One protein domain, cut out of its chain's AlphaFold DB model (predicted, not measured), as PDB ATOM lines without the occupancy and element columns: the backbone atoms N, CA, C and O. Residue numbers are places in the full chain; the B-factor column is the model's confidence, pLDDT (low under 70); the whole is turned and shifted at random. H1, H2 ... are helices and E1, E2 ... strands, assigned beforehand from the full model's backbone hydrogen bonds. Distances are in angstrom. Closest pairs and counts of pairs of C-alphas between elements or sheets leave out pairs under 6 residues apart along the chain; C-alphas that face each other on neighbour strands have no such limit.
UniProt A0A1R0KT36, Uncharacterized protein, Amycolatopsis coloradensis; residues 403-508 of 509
ATOM      1  N   SER A 403     176.812 146.357 100.160       90.25
ATOM      2  CA  SER A 403     177.310 147.725  99.993       90.25
ATOM      3  C   SER A 403     177.220 148.159  98.540       90.25
ATOM      4  O   SER A 403     177.538 147.383  97.634       90.25
ATOM      5  N   GLY A 404     176.827 149.411  98.311       90.31
ATOM      6  CA  GLY A 404     176.929 150.016  96.993       90.31
ATOM      7  C   GLY A 404     178.393 150.228  96.605       90.31
ATOM      8  O   GLY A 404     179.227 150.585  97.436       90.31
ATOM      9  N   ILE A 405     178.734 150.072  95.326       90.81
ATOM     10  CA  ILE A 405     180.071 150.407  94.812       90.81
ATOM     11  C   ILE A 405     180.388 151.887  95.070       90.81
ATOM     12  O   ILE A 405     181.520 152.213  95.422       90.81
ATOM     13  N   ILE A 406     179.386 152.768  94.967       88.75
ATOM     14  CA  ILE A 406     179.503 154.194  95.314       88.75
ATOM     15  C   ILE A 406     179.905 154.364  96.784       88.75
ATOM     16  O   ILE A 406     180.774 155.174  97.099       88.75
ATOM     17  N   ASP A 407     179.325 153.569  97.680       88.94
ATOM     18  CA  ASP A 407     179.620 153.618  99.110       88.94
ATOM     19  C   ASP A 407     181.048 153.150  99.410       88.94
ATOM     20  O   ASP A 407     181.742 153.761 100.225       88.94
ATOM     21  N   LEU A 408     181.539 152.139  98.683       89.50
ATOM     22  CA  LEU A 408     182.938 151.704  98.757       89.50
ATOM     23  C   LEU A 408     183.917 152.800  98.303       89.50
ATOM     24  O   LEU A 408     185.047 152.847  98.784       89.50
ATOM     25  N   LEU A 409     183.524 153.697  97.389       88.25
ATOM     26  CA  LEU A 409     184.372 154.836  97.006       88.25
ATOM     27  C   LEU A 409     184.552 155.835  98.150       88.25
ATOM     28  O   LEU A 409     185.602 156.472  98.234       88.25
ATOM     29  N   ASN A 410     183.545 155.970  99.010       85.31
ATOM     30  CA  ASN A 410     183.564 156.892 100.144       85.31
ATOM     31  C   ASN A 410     184.377 156.354 101.333       85.31
ATOM     32  O   ASN A 410     184.621 157.092 102.284       85.31
ATOM     33  N   MET A 411     184.805 155.086 101.288       86.19
ATOM     34  CA  MET A 411     185.676 154.501 102.309       86.19
ATOM     35  C   MET A 411     187.124 154.991 102.201       86.19
ATOM     36  O   MET A 411     187.838 155.014 103.202       86.19
ATOM     37  N   ASP A 412     187.585 155.322 100.993       86.75
ATOM     38  CA  ASP A 412     188.968 155.746 100.796       86.75
ATOM     39  C   ASP A 412     189.206 157.124 101.439       86.75
ATOM     40  O   ASP A 412     188.410 158.042 101.223       86.75
ATOM     41  N   PRO A 413     190.304 157.300 102.193       83.88
ATOM     42  CA  PRO A 413     190.699 158.603 102.705       83.88
ATOM     43  C   PRO A 413     190.837 159.658 101.601       83.88
ATOM     44  O   PRO A 413     191.292 159.360 100.495       83.88
ATOM     45  N   ASP A 414     190.497 160.907 101.929       80.69
ATOM     46  CA  ASP A 414     190.831 162.058 101.091       80.69
ATOM     47  C   ASP A 414     192.310 162.415 101.301       80.69
ATOM     48  O   ASP A 414     192.701 162.955 102.338       80.69
ATOM     49  N   ASP A 415     193.139 162.037 100.333       76.19
ATOM     50  CA  ASP A 415     194.580 162.291 100.294       76.19
ATOM     51  C   ASP A 415     194.925 163.600  99.558       76.19
ATOM     52  O   ASP A 415     196.103 163.898  99.340       76.19
ATOM     53  N   GLY A 416     193.920 164.388  99.148       70.50
ATOM     54  CA  GLY A 416     194.114 165.602  98.353       70.50
ATOM     55  C   GLY A 416     194.667 165.338  96.948       70.50
ATOM     56  O   GLY A 416     195.069 166.281  96.255       70.50
ATOM     57  N   ALA A 417     194.715 164.077  96.497       71.31
ATOM     58  CA  ALA A 417     195.122 163.751  95.140       71.31
ATOM     59  C   ALA A 417     194.121 164.323  94.125       71.31
ATOM     60  O   ALA A 417     192.941 164.530  94.413       71.31
ATOM     61  N   LYS A 418     194.587 164.563  92.890       71.44
ATOM     62  CA  LYS A 418     193.707 165.020  91.804       71.44
ATOM     63  C   LYS A 418     192.513 164.078  91.691       71.44
ATOM     64  O   LYS A 418     192.691 162.902  91.365       71.44
ATOM     65  N   ILE A 419     191.319 164.625  91.920       69.69
ATOM     66  CA  ILE A 419     190.057 163.895  91.825       69.69
ATOM     67  C   ILE A 419     189.965 163.327  90.410       69.69
ATOM     68  O   ILE A 419     189.790 164.054  89.431       69.69
ATOM     69  N   GLN A 420     190.147 162.014  90.298       77.38
ATOM     70  CA  GLN A 420     189.836 161.299  89.070       77.38
ATOM     71  C   GLN A 420     188.344 161.464  88.775       77.38
ATOM     72  O   GLN A 420     187.546 161.638  89.698       77.38
ATOM     73  N   SER A 421     187.951 161.380  87.501       86.31
ATOM     74  CA  SER A 421     186.526 161.406  87.172       86.31
ATOM     75  C   SER A 421     185.786 160.315  87.951       86.31
ATOM     76  O   SER A 421     186.296 159.207  88.137       86.31
ATOM     77  N   PHE A 422     184.577 160.635  88.409       86.25
ATOM     78  CA  PHE A 422     183.731 159.704  89.158       86.25
ATOM     79  C   PHE A 422     183.560 158.368  88.417       86.25
ATOM     80  O   PHE A 422     183.719 157.306  89.011       86.25
ATOM     81  N   GLU A 423     183.359 158.418  87.097       87.88
ATOM     82  CA  GLU A 423     183.256 157.234  86.234       87.88
ATOM     83  C   GLU A 423     184.499 156.340  86.275       87.88
ATOM     84  O   GLU A 423     184.379 155.115  86.278       87.88
ATOM     85  N   ARG A 424     185.699 156.936  86.319       89.38
ATOM     86  CA  ARG A 424     186.947 156.177  86.423       89.38
ATOM     87  C   ARG A 424     187.060 155.511  87.787       89.38
ATOM     88  O   ARG A 424     187.349 154.327  87.845       89.38
ATOM     89  N   ARG A 425     186.765 156.239  88.869       89.12
ATOM     90  CA  ARG A 425     186.777 155.674  90.229       89.12
ATOM     91  C   ARG A 425     185.801 154.508  90.367       89.12
ATOM     92  O   ARG A 425     186.175 153.474  90.907       89.12
ATOM     93  N   MET A 426     184.581 154.670  89.851       89.44
ATOM     94  CA  MET A 426     183.571 153.610  89.814       89.44
ATOM     95  C   MET A 426     184.089 152.379  89.069       89.44
ATOM     96  O   MET A 426     184.045 151.282  89.615       89.44
ATOM     97  N   ARG A 427     184.646 152.561  87.863       90.19
ATOM     98  CA  ARG A 427     185.221 151.465  87.074       90.19
ATOM     99  C   ARG A 427     186.344 150.748  87.820       90.19
ATOM    100  O   ARG A 427     186.277 149.534  87.964       90.19
ATOM    101  N   ASP A 428     187.321 151.493  88.332       91.62
ATOM    102  CA  ASP A 428     188.480 150.939  89.036       91.62
ATOM    103  C   ASP A 428     188.039 150.141  90.284       91.62
ATOM    104  O   ASP A 428     188.574 149.067  90.567       91.62
ATOM    105  N   ARG A 429     187.024 150.626  91.020       93.25
ATOM    106  CA  ARG A 429     186.449 149.916  92.174       93.25
ATOM    107  C   ARG A 429     185.711 148.646  91.757       93.25
ATOM    108  O   ARG A 429     185.917 147.609  92.384       93.25
ATOM    109  N   THR A 430     184.887 148.705  90.714       92.75
ATOM    110  CA  THR A 430     184.185 147.530  90.182       92.75
ATOM    111  C   THR A 430     185.174 146.470  89.691       92.75
ATOM    112  O   THR A 430     185.027 145.299  90.033       92.75
ATOM    113  N   GLU A 431     186.218 146.859  88.955       93.44
ATOM    114  CA  GLU A 431     187.272 145.949  88.482       93.44
ATOM    115  C   GLU A 431     188.029 145.291  89.642       93.44
ATOM    116  O   GLU A 431     188.279 144.085  89.603       93.44
ATOM    117  N   LEU A 432     188.331 146.044  90.707       95.50
ATOM    118  CA  LEU A 432     188.923 145.499  91.929       95.50
ATOM    119  C   LEU A 432     188.026 144.430  92.563       95.50
ATOM    120  O   LEU A 432     188.505 143.339  92.878       95.50
ATOM    121  N   VAL A 433     186.730 144.714  92.724       95.38
ATOM    122  CA  VAL A 433     185.775 143.771  93.327       95.38
ATOM    123  C   VAL A 433     185.636 142.512  92.471       95.38
ATOM    124  O   VAL A 433     185.713 141.400  92.997       95.38
ATOM    125  N   ILE A 434     185.496 142.665  91.151       95.38
ATOM    126  CA  ILE A 434     185.447 141.540  90.207       95.38
ATOM    127  C   ILE A 434     186.729 140.707  90.298       95.38
ATOM    128  O   ILE A 434     186.663 139.477  90.326       95.38
ATOM    129  N   GLY A 435     187.893 141.355  90.373       96.75
ATOM    130  CA  GLY A 435     189.180 140.688  90.546       96.75
ATOM    131  C   GLY A 435     189.224 139.842  91.819       96.75
ATOM    132  O   GLY A 435     189.589 138.667  91.754       96.75
ATOM    133  N   LEU A 436     188.798 140.403  92.955       97.19
ATOM    134  CA  LEU A 436     188.770 139.707  94.246       97.19
ATOM    135  C   LEU A 436     187.809 138.510  94.240       97.19
ATOM    136  O   LEU A 436     188.171 137.445  94.743       97.19
ATOM    137  N   LEU A 437     186.623 138.664  93.639       96.06
ATOM    138  CA  LEU A 437     185.649 137.581  93.461       96.06
ATOM    139  C   LEU A 437     186.210 136.470  92.567       96.06
ATOM    140  O   LEU A 437     186.182 135.299  92.935       96.06
ATOM    141  N   ARG A 438     186.780 136.827  91.410       96.75
ATOM    142  CA  ARG A 438     187.365 135.875  90.453       96.75
ATOM    143  C   ARG A 438     188.529 135.085  91.050       96.75
ATOM    144  O   ARG A 438     188.712 133.921  90.707       96.75
ATOM    145  N   ARG A 439     189.324 135.714  91.918       96.94
ATOM    146  CA  ARG A 439     190.436 135.074  92.639       96.94
ATOM    147  C   ARG A 439     189.972 134.277  93.866       96.94
ATOM    148  O   ARG A 439     190.793 133.606  94.476       96.94
ATOM    149  N   GLY A 440     188.692 134.352  94.235       95.75
ATOM    150  CA  GLY A 440     188.139 133.680  95.413       95.75
ATOM    151  C   GLY A 440     188.599 134.271  96.748       95.75
ATOM    152  O   GLY A 440     188.390 133.641  97.784       95.75
ATOM    153  N   VAL A 441     189.204 135.467  96.749       96.31
ATOM    154  CA  VAL A 441     189.634 136.153  97.980       96.31
ATOM    155  C   VAL A 441     188.413 136.541  98.806       96.31
ATOM    156  O   VAL A 441     188.354 136.267 100.000       96.31
ATOM    157  N   ILE A 442     187.406 137.121  98.151       94.94
ATOM    158  CA  ILE A 442     186.086 137.378  98.737       94.94
ATOM    159  C   ILE A 442     185.059 136.452  98.080       94.94
ATOM    160  O   ILE A 442     185.260 135.996  96.953       94.94
ATOM    161  N   ALA A 443     183.953 136.181  98.768       93.25
ATOM    162  CA  ALA A 443     182.812 135.467  98.201       93.25
ATOM    163  C   ALA A 443     181.568 136.347  98.274       93.25
ATOM    164  O   ALA A 443     181.316 136.994  99.291       93.25
ATOM    165  N   GLY A 444     180.780 136.363  97.206       92.69
ATOM    166  CA  GLY A 444     179.628 137.241  97.094       92.69
ATOM    167  C   GLY A 444     179.088 137.294  95.676       92.69
ATOM    168  O   GLY A 444     179.462 136.483  94.826       92.69
ATOM    169  N   GLU A 445     178.226 138.266  95.430       92.25
ATOM    170  CA  GLU A 445     177.658 138.547  94.118       92.25
ATOM    171  C   GLU A 445     177.546 140.054  93.890       92.25
ATOM    172  O   GLU A 445     177.283 140.823  94.816       92.25
ATOM    173  N   LEU A 446     177.772 140.467  92.643       92.00
ATOM    174  CA  LEU A 446     177.473 141.814  92.179       92.00
ATOM    175  C   LEU A 446     176.083 141.806  91.549       92.00
ATOM    176  O   LEU A 446     175.837 141.052  90.608       92.00
ATOM    177  N   THR A 447     175.188 142.643  92.061       87.12
ATOM    178  CA  THR A 447     173.797 142.763  91.615       87.12
ATOM    179  C   THR A 447     173.484 144.175  91.119       87.12
ATOM    180  O   THR A 447     174.205 145.133  91.409       87.12
ATOM    181  N   GLY A 448     172.373 144.307  90.389       80.81
ATOM    182  CA  GLY A 448     171.943 145.540  89.727       80.81
ATOM    183  C   GLY A 448     172.420 145.615  88.277       80.81
ATOM    184  O   GLY A 448     173.405 144.977  87.907       80.81
ATOM    185  N   ASP A 449     171.735 146.415  87.459       67.50
ATOM    186  CA  ASP A 449     171.934 146.468  85.999       67.50
ATOM    187  C   ASP A 449     173.368 146.830  85.582       67.50
ATOM    188  O   ASP A 449     173.804 146.519  84.473       67.50
ATOM    189  N   ARG A 450     174.124 147.473  86.479       64.25
ATOM    190  CA  ARG A 450     175.536 147.832  86.283       64.25
ATOM    191  C   ARG A 450     176.477 147.216  87.326       64.25
ATOM    192  O   ARG A 450     177.622 147.649  87.429       64.25
ATOM    193  N   GLY A 451     176.018 146.222  88.095       63.50
ATOM    194  CA  GLY A 451     176.795 145.618  89.185       63.50
ATOM    195  C   GLY A 451     177.088 146.613  90.309       63.50
ATOM    196  O   GLY A 451     178.219 146.726  90.772       63.50
ATOM    197  N   GLU A 452     176.080 147.394  90.693       81.56
ATOM    198  CA  GLU A 452     176.228 148.543  91.592       81.56
ATOM    199  C   GLU A 452     176.208 148.152  93.066       81.56
ATOM    200  O   GLU A 452     176.656 148.937  93.895       81.56
ATOM    201  N   THR A 453     175.707 146.961  93.406       89.19
ATOM    202  CA  THR A 453     175.638 146.470  94.787       89.19
ATOM    203  C   THR A 453     176.427 145.180  94.924       89.19
ATOM    204  O   THR A 453     176.196 144.224  94.191       89.19
ATOM    205  N   LEU A 454     177.343 145.147  95.884       91.69
ATOM    206  CA  LEU A 454     178.078 143.959  96.285       91.69
ATOM    207  C   LEU A 454     177.401 143.350  97.510       91.69
ATOM    208  O   LEU A 454     177.335 144.000  98.550       91.69
ATOM    209  N   ARG A 455     176.917 142.113  97.390       91.38
ATOM    210  CA  ARG A 455     176.426 141.302  98.514       91.38
ATOM    211  C   ARG A 455     177.511 140.324  98.932       91.38
ATOM    212  O   ARG A 455     177.975 139.531  98.109       91.38
ATOM    213  N   PHE A 456     177.939 140.384 100.187       89.69
ATOM    214  CA  PHE A 456     179.016 139.549 100.700       89.69
ATOM    215  C   PHE A 456     178.456 138.255 101.289       89.69
ATOM    216  O   PHE A 456     177.579 138.280 102.140       89.69
ATOM    217  N   ARG A 457     179.037 137.123 100.898       90.06
ATOM    218  CA  ARG A 457     178.930 135.855 101.639       90.06
ATOM    219  C   ARG A 457     180.137 135.657 102.557       90.06
ATOM    220  O   ARG A 457     180.015 135.090 103.634       90.06
ATOM    221  N   ARG A 458     181.312 136.135 102.128       89.88
ATOM    222  CA  ARG A 458     182.572 136.099 102.887       89.88
ATOM    223  C   ARG A 458     183.443 137.296 102.528       89.88
ATOM    224  O   ARG A 458     183.741 137.501 101.349       89.88
ATOM    225  N   LEU A 459     183.909 138.031 103.534       92.19
ATOM    226  CA  LEU A 459     184.812 139.168 103.371       92.19
ATOM    227  C   LEU A 459     185.929 139.096 104.423       92.19
ATOM    228  O   LEU A 459     185.739 139.595 105.523       92.19
ATOM    229  N   PRO A 460     187.097 138.512 104.091       92.62
ATOM    230  CA  PRO A 460     188.150 138.240 105.073       92.62
ATOM    231  C   PRO A 460     188.695 139.462 105.813       92.62
ATOM    232  O   PRO A 460     189.179 139.335 106.932       92.62
ATOM    233  N   ALA A 461     188.668 140.625 105.162       93.56
ATOM    234  CA  ALA A 461     188.996 141.904 105.767       93.56
ATOM    235  C   ALA A 461     188.390 143.039 104.933       93.56
ATOM    236  O   ALA A 461     188.517 143.052 103.704       93.56
ATOM    237  N   ALA A 462     187.759 144.013 105.594       93.00
ATOM    238  CA  ALA A 462     187.104 145.137 104.920       93.00
ATOM    239  C   ALA A 462     188.094 145.990 104.111       93.00
ATOM    240  O   ALA A 462     187.763 146.471 103.027       93.00
ATOM    241  N   TRP A 463     189.339 146.114 104.587       94.88
ATOM    242  CA  TRP A 463     190.336 146.960 103.940       94.88
ATOM    243  C   TRP A 463     190.784 146.468 102.558       94.88
ATOM    244  O   TRP A 463     191.339 147.244 101.780       94.88
ATOM    245  N   LEU A 464     190.521 145.202 102.212       95.81
ATOM    246  CA  LEU A 464     190.783 144.668 100.869       95.81
ATOM    247  C   LEU A 464     189.945 145.378  99.798       95.81
ATOM    248  O   LEU A 464     190.309 145.367  98.622       95.81
ATOM    249  N   LEU A 465     188.844 146.015 100.205       95.19
ATOM    250  CA  LEU A 465     187.963 146.795  99.346       95.19
ATOM    251  C   LEU A 465     188.412 148.252  99.185       95.19
ATOM    252  O   LEU A 465     187.691 149.009  98.546       95.19
ATOM    253  N   HIS A 466     189.566 148.664  99.721       94.44
ATOM    254  CA  HIS A 466     190.132 149.994  99.473       94.44
ATOM    255  C   HIS A 466     190.869 150.093  98.141       94.44
ATOM    256  O   HIS A 466     191.014 149.122  97.396       94.44
ATOM    257  N   ARG A 467     191.303 151.304  97.773       92.88
ATOM    258  CA  ARG A 467     192.275 151.480  96.682       92.88
ATOM    259  C   ARG A 467     193.538 150.658  96.954       92.88
ATOM    260  O   ARG A 467     193.912 150.442  98.107       92.88
ATOM    261  N   ALA A 468     194.211 150.252  95.876       94.12
ATOM    262  CA  ALA A 468     195.412 149.417  95.927       94.12
ATOM    263  C   ALA A 468     196.474 149.960  96.897       94.12
ATOM    264  O   ALA A 468     197.085 149.184  97.624       94.12
ATOM    265  N   GLU A 469     196.656 151.282  96.956       92.31
ATOM    266  CA  GLU A 469     197.606 151.929  97.862       92.31
ATOM    267  C   GLU A 469     197.324 151.624  99.339       92.31
ATOM    268  O   GLU A 469     198.238 151.270 100.078       92.31
ATOM    269  N   TYR A 470     196.065 151.713  99.769       92.94
ATOM    270  CA  TYR A 470     195.694 151.481 101.165       92.94
ATOM    271  C   TYR A 470     195.613 149.994 101.492       92.94
ATOM    272  O   TYR A 470     196.140 149.568 102.518       92.94
ATOM    273  N   ALA A 471     195.006 149.197 100.606       95.06
ATOM    274  CA  ALA A 471     194.873 147.757 100.808       95.06
ATOM    275  C   ALA A 471     196.249 147.094 100.965       95.06
ATOM    276  O   ALA A 471     196.469 146.347 101.915       95.06
ATOM    277  N   THR A 472     197.206 147.420 100.089       95.81
ATOM    278  CA  THR A 472     198.548 146.821 100.129       95.81
ATOM    279  C   THR A 472     199.405 147.327 101.288       95.81
ATOM    280  O   THR A 472     200.154 146.549 101.880       95.81
ATOM    281  N   ALA A 473     199.253 148.597 101.681       93.88
ATOM    282  CA  ALA A 473     199.903 149.132 102.875       93.88
ATOM    283  C   ALA A 473     199.422 148.422 104.151       93.88
ATOM    284  O   ALA A 473     200.246 148.039 104.985       93.88
ATOM    285  N   ILE A 474     198.108 148.199 104.286       95.38
ATOM    286  CA  ILE A 474     197.538 147.454 105.418       95.38
ATOM    287  C   ILE A 474     197.956 145.981 105.349       95.38
ATOM    288  O   ILE A 474     198.392 145.440 106.358       95.38
ATOM    289  N   ASN A 475     197.926 145.349 104.174       96.75
ATOM    290  CA  ASN A 475     198.371 143.964 103.992       96.75
ATOM    291  C   ASN A 475     199.838 143.753 104.398       96.75
ATOM    292  O   ASN A 475     200.155 142.740 105.012       96.75
ATOM    293  N   ALA A 476     200.731 144.704 104.108       95.44
ATOM    294  CA  ALA A 476     202.134 144.614 104.517       95.44
ATOM    295  C   ALA A 476     202.299 144.628 106.047       95.44
ATOM    296  O   ALA A 476     203.129 143.902 106.595       95.44
ATOM    297  N   ILE A 477     201.500 145.441 106.744       95.06
ATOM    298  CA  ILE A 477     201.448 145.449 108.213       95.06
ATOM    299  C   ILE A 477     200.841 144.143 108.720       95.06
ATOM    300  O   ILE A 477     201.378 143.519 109.631       95.06
ATOM    301  N   TYR A 478     199.738 143.719 108.112       96.06
ATOM    302  CA  TYR A 478     199.014 142.521 108.494       96.06
ATOM    303  C   TYR A 478     199.891 141.270 108.388       96.06
ATOM    304  O   TYR A 478     199.973 140.514 109.348       96.06
ATOM    305  N   GLU A 479     200.641 141.112 107.296       96.50
ATOM    306  CA  GLU A 479     201.603 140.021 107.102       96.50
ATOM    307  C   GLU A 479     202.750 140.063 108.125       96.50
ATOM    308  O   GLU A 479     203.235 139.027 108.572       96.50
ATOM    309  N   LYS A 480     203.177 141.254 108.560       95.25
ATOM    310  CA  LYS A 480     204.166 141.384 109.640       95.25
ATOM    311  C   LYS A 480     203.597 140.919 110.987       95.25
ATOM    312  O   LYS A 480     204.306 140.285 111.769       95.25
ATOM    313  N   CYS A 481     202.339 141.246 111.276       95.38
ATOM    314  CA  CYS A 481     201.651 140.834 112.502       95.38
ATOM    315  C   CYS A 481     201.270 139.342 112.484       95.38
ATOM    316  O   CYS A 481     201.314 138.695 113.535       95.38
ATOM    317  N   TYR A 482     200.947 138.814 111.304       96.56
ATOM    318  CA  TYR A 482     200.485 137.454 111.047       96.56
ATOM    319  C   TYR A 482     201.205 136.867 109.817       96.56
ATOM    320  O   TYR A 482     200.643 136.848 108.719       96.56
ATOM    321  N   PRO A 483     202.452 136.385 109.969       97.12
ATOM    322  CA  PRO A 483     203.212 135.832 108.849       97.12
ATOM    323  C   PRO A 483     202.491 134.665 108.164       97.12
ATOM    324  O   PRO A 483     202.063 133.714 108.820       97.12
ATOM    325  N   GLY A 484     202.381 134.721 106.837       97.06
ATOM    326  CA  GLY A 484     201.690 133.744 105.999       97.06
ATOM    327  C   GLY A 484     200.189 133.989 105.822       97.06
ATOM    328  O   GLY A 484     199.546 133.223 105.101       97.06
ATOM    329  N   ALA A 485     199.610 135.026 106.436       96.62
ATOM    330  CA  ALA A 485     198.171 135.272 106.374       96.62
ATOM    331  C   ALA A 485     197.684 135.596 104.951       96.62
ATOM    332  O   ALA A 485     196.626 135.116 104.536       96.62
ATOM    333  N   LEU A 486     198.466 136.340 104.158       97.44
ATOM    334  CA  LEU A 486     198.117 136.610 102.755       97.44
ATOM    335  C   LEU A 486     198.133 135.332 101.908       97.44
ATOM    336  O   LEU A 486     197.226 135.101 101.105       97.44
ATOM    337  N   ALA A 487     199.117 134.460 102.139       97.19
ATOM    338  CA  ALA A 487     199.234 133.191 101.429       97.19
ATOM    339  C   ALA A 487     198.049 132.253 101.724       97.19
ATOM    340  O   ALA A 487     197.561 131.590 100.809       97.19
ATOM    341  N   GLN A 488     197.531 132.244 102.958       95.69
ATOM    342  CA  GLN A 488     196.323 131.489 103.326       95.69
ATOM    343  C   GLN A 488     195.072 131.960 102.566       95.69
ATOM    344  O   GLN A 488     194.189 131.156 102.276       95.69
ATOM    345  N   LEU A 489     195.013 133.243 102.195       94.81
ATOM    346  CA  LEU A 489     193.958 133.809 101.345       94.81
ATOM    347  C   LEU A 489     194.216 133.632  99.840       94.81
ATOM    348  O   LEU A 489     193.418 134.096  99.024       94.81
ATOM    349  N   GLY A 490     195.321 132.990  99.454       96.69
ATOM    350  CA  GLY A 490     195.723 132.836  98.057       96.69
ATOM    351  C   GLY A 490     196.259 134.122  97.418       96.69
ATOM    352  O   GLY A 490     196.311 134.210  96.191       96.69
ATOM    353  N   ILE A 491     196.654 135.115  98.222       98.12
ATOM    354  CA  ILE A 491     197.259 136.370  97.765       98.12
ATOM    355  C   ILE A 491     198.790 136.203  97.798       98.12
ATOM    356  O   ILE A 491     199.359 136.073  98.885       98.12
ATOM    357  N   PRO A 492     199.493 136.220  96.647       97.94
ATOM    358  CA  PRO A 492     200.954 136.227  96.632       97.94
ATOM    359  C   PRO A 492     201.498 137.457  97.360       97.94
ATOM    360  O   PRO A 492     200.983 138.555  97.159       97.94
ATOM    361  N   LEU A 493     202.558 137.292  98.157       97.81
ATOM    362  CA  LEU A 493     203.115 138.371  98.982       97.81
ATOM    363  C   LEU A 493     203.435 139.627  98.156       97.81
ATOM    364  O   LEU A 493     202.995 140.720  98.492       97.81
ATOM    365  N   GLU A 494     204.128 139.447  97.032       97.19
ATOM    366  CA  GLU A 494     204.502 140.523  96.109       97.19
ATOM    367  C   GLU A 494     203.296 141.298  95.558       97.19
ATOM    368  O   GLU A 494     203.333 142.522  95.489       97.19
ATOM    369  N   ALA A 495     202.196 140.607  95.243       97.62
ATOM    370  CA  ALA A 495     200.956 141.240  94.810       97.62
ATOM    371  C   ALA A 495     200.237 141.918  95.981       97.62
ATOM    372  O   ALA A 495     199.683 143.000  95.828       97.62
ATOM    373  N   GLY A 496     200.246 141.286  97.155       97.12
ATOM    374  CA  GLY A 496     199.554 141.750  98.349       97.12
ATOM    375  C   GLY A 496     200.149 143.006  98.975       97.12
ATOM    376  O   GLY A 496     199.417 143.703  99.672       97.12
ATOM    377  N   THR A 497     201.426 143.314  98.727       96.69
ATOM    378  CA  THR A 497     202.145 144.430  99.376       96.69
ATOM    379  C   THR A 497     202.639 145.522  98.425       96.69
ATOM    380  O   THR A 497     203.217 146.498  98.898       96.69
ATOM    381  N   ASP A 498     202.420 145.390  97.114       97.25
ATOM    382  CA  ASP A 498     202.753 146.421  96.121       97.25
ATOM    383  C   ASP A 498     201.500 146.880  95.344       97.25
ATOM    384  O   ASP A 498     200.814 146.050  94.739       97.25
ATOM    385  N   PRO A 499     201.178 148.190  95.304       96.06
ATOM    386  CA  PRO A 499     199.962 148.681  94.653       96.06
ATOM    387  C   PRO A 499     199.868 148.381  93.151       96.06
ATOM    388  O   PRO A 499     198.760 148.265  92.619       96.06
ATOM    389  N   VAL A 500     200.994 148.310  92.437       96.94
ATOM    390  CA  VAL A 500     201.010 148.037  90.992       96.94
ATOM    391  C   VAL A 500     200.799 146.547  90.755       96.94
ATOM    392  O   VAL A 500     199.911 146.175  89.984       96.94
ATOM    393  N   ALA A 501     201.541 145.698  91.464       97.69
ATOM    394  CA  ALA A 501     201.399 144.250  91.407       97.69
ATOM    395  C   ALA A 501     199.993 143.800  91.830       97.69
ATOM    396  O   ALA A 501     199.414 142.944  91.163       97.69
ATOM    397  N   TRP A 502     199.396 144.430  92.849       97.88
ATOM    398  CA  TRP A 502     198.008 144.197  93.269       97.88
ATOM    399  C   TRP A 502     197.020 144.367  92.114       97.88
ATOM    400  O   TRP A 502     196.201 143.486  91.852       97.88
ATOM    401  N   ARG A 503     197.116 145.480  91.377       96.94
ATOM    402  CA  ARG A 503     196.240 145.755  90.227       96.94
ATOM    403  C   ARG A 503     196.459 144.760  89.094       96.94
ATOM    404  O   ARG A 503     195.482 144.234  88.569       96.94
ATOM    405  N   CYS A 504     197.714 144.487  88.731       96.81
ATOM    406  CA  CYS A 504     198.049 143.527  87.674       96.81
ATOM    407  C   CYS A 504     197.511 142.129  88.005       96.81
ATOM    408  O   CYS A 504     196.817 141.509  87.196       96.81
ATOM    409  N   TRP A 505     197.750 141.678  89.235       97.50
ATOM    410  CA  TRP A 505     197.264 140.403  89.733       97.50
ATOM    411  C   TRP A 505     195.731 140.344  89.717       97.50
ATOM    412  O   TRP A 505     195.152 139.408  89.162       97.50
ATOM    413  N   LEU A 506     195.029 141.360  90.221       96.81
ATOM    414  CA  LEU A 506     193.562 141.383  90.168       96.81
ATOM    415  C   LEU A 506     193.010 141.432  88.739       96.81
ATOM    416  O   LEU A 506     191.968 140.822  88.496       96.81
ATOM    417  N   ALA A 507     193.710 142.067  87.796       94.81
ATOM    418  CA  ALA A 507     193.349 142.110  86.377       94.81
ATOM    419  C   ALA A 507     193.545 140.761  85.654       94.81
ATOM    420  O   ALA A 507     192.889 140.512  84.640       94.81
ATOM    421  N   GLY A 508     194.307 139.830  86.234       86.88
ATOM    422  CA  GLY A 508     194.578 138.510  85.652       86.88
ATOM    423  C   GLY A 508     195.796 138.494  84.727       86.88
ATOM    424  O   GLY A 508     195.876 137.613  83.873       86.88
TER     425      GLY A 508
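What this domain is: This is residues 403 to 508 of the 509 residues of an uncharacterized protein of Amycolatopsis coloradensis (UniProt A0A1R0KT36). What does the model look like? Two lobes sit next to each other: in one, the long helix H2 has the short helix H1 packed on it and the strand hairpin E1 and E2 beside its residues 430 to 437; in the other, helices H4, H5, H6 and H7 cluster. H3 and H7 make the junction, each touching both H2 and H4, and the loop of residues 414 to 421 sticks out. What is it made of? The printed part has 106 residues with seven named helices and two named strands, in the order H1 H2 E1 E2 H3 H4 H5 H6 H7, class mostly helix; the sheet, order E1 - E2, is antiparallel. How large is it? It is compact, with a radius of gyration of the C-alphas of 13.4 A and spans of 38 by 33 by 22 A.

How they stand to each other: What does H1 meet? H1, residues 405 to 409, touches H2, residues 422 to 438, at residues 425 to 430 of H2 alone; the closest C-alphas, of Ile 405 and Thr 430, are 6.8 A apart. How do the strands stand? E1, residues 443 to 447, and E2, residues 453 to 458, form an antiparallel hairpin at 163 degrees, with N 445 and O 455 within hydrogen-bond range at 3.0 A. The closest C-alphas of H2 and E1, those of Leu 437 and Ala 443, are 5.9 A apart. Which helices touch H2 from the later part? H3, residues 462 to 465, only just touches residues 429 to 433 of H2, with 3 pairs of C-alphas within 8 A, Val 433 and Leu 465 closest at 7.1 A. H7, residues 499 to 507, touches residues 431 to 436 of H2 alone at a steep tilt of 67 degrees, the same way; the C-alphas of Gly 435 and Leu 506 are closest, 4.5 A. What touches H4, residues 468 to 481? H3 touches it with C-alphas 464 and 471 closest at 5.1 A, H5, residues 485 to 488, with 485 and 479 at 5.9 A, and H6, residues 493 to 497, with 497 and 472 at 4.4 A. H7 is about perpendicular to H4 at 76 degrees and touches its residues 468 to 472 alone, C-alphas 499 and 468 closest at 4.8 A. Every O i to N i+4 pair is within hydrogen-bond range in H1, H2, H4, H6 and H7; H3 and H5 are too short for one.

Where its parts are: Where do the first and last elements lie? H1 begins with C-alpha 405 at (180.071, 150.407, 94.812), and H7 ends with C-alpha 507 at (193.349, 142.110, 86.377). How long are the longer elements? From first to last C-alpha, H2 measures 24.1 A, H4 19.7 A, E2 14.9 A, E1 13.3 A and H7 12.5 A.

The domain as a whole: How far does it reach? The two C-alphas farthest apart, those of Asp 449 and Lys 480, are 40.3 A apart. Are there cuts or long links? The printed part has no cut, and the link from H1 to H2, 12 residues, is long. Where is confidence low? Residue 419 and residues 449 to 451 are under 70, with a mean pLDDT of the printed part of 91.2.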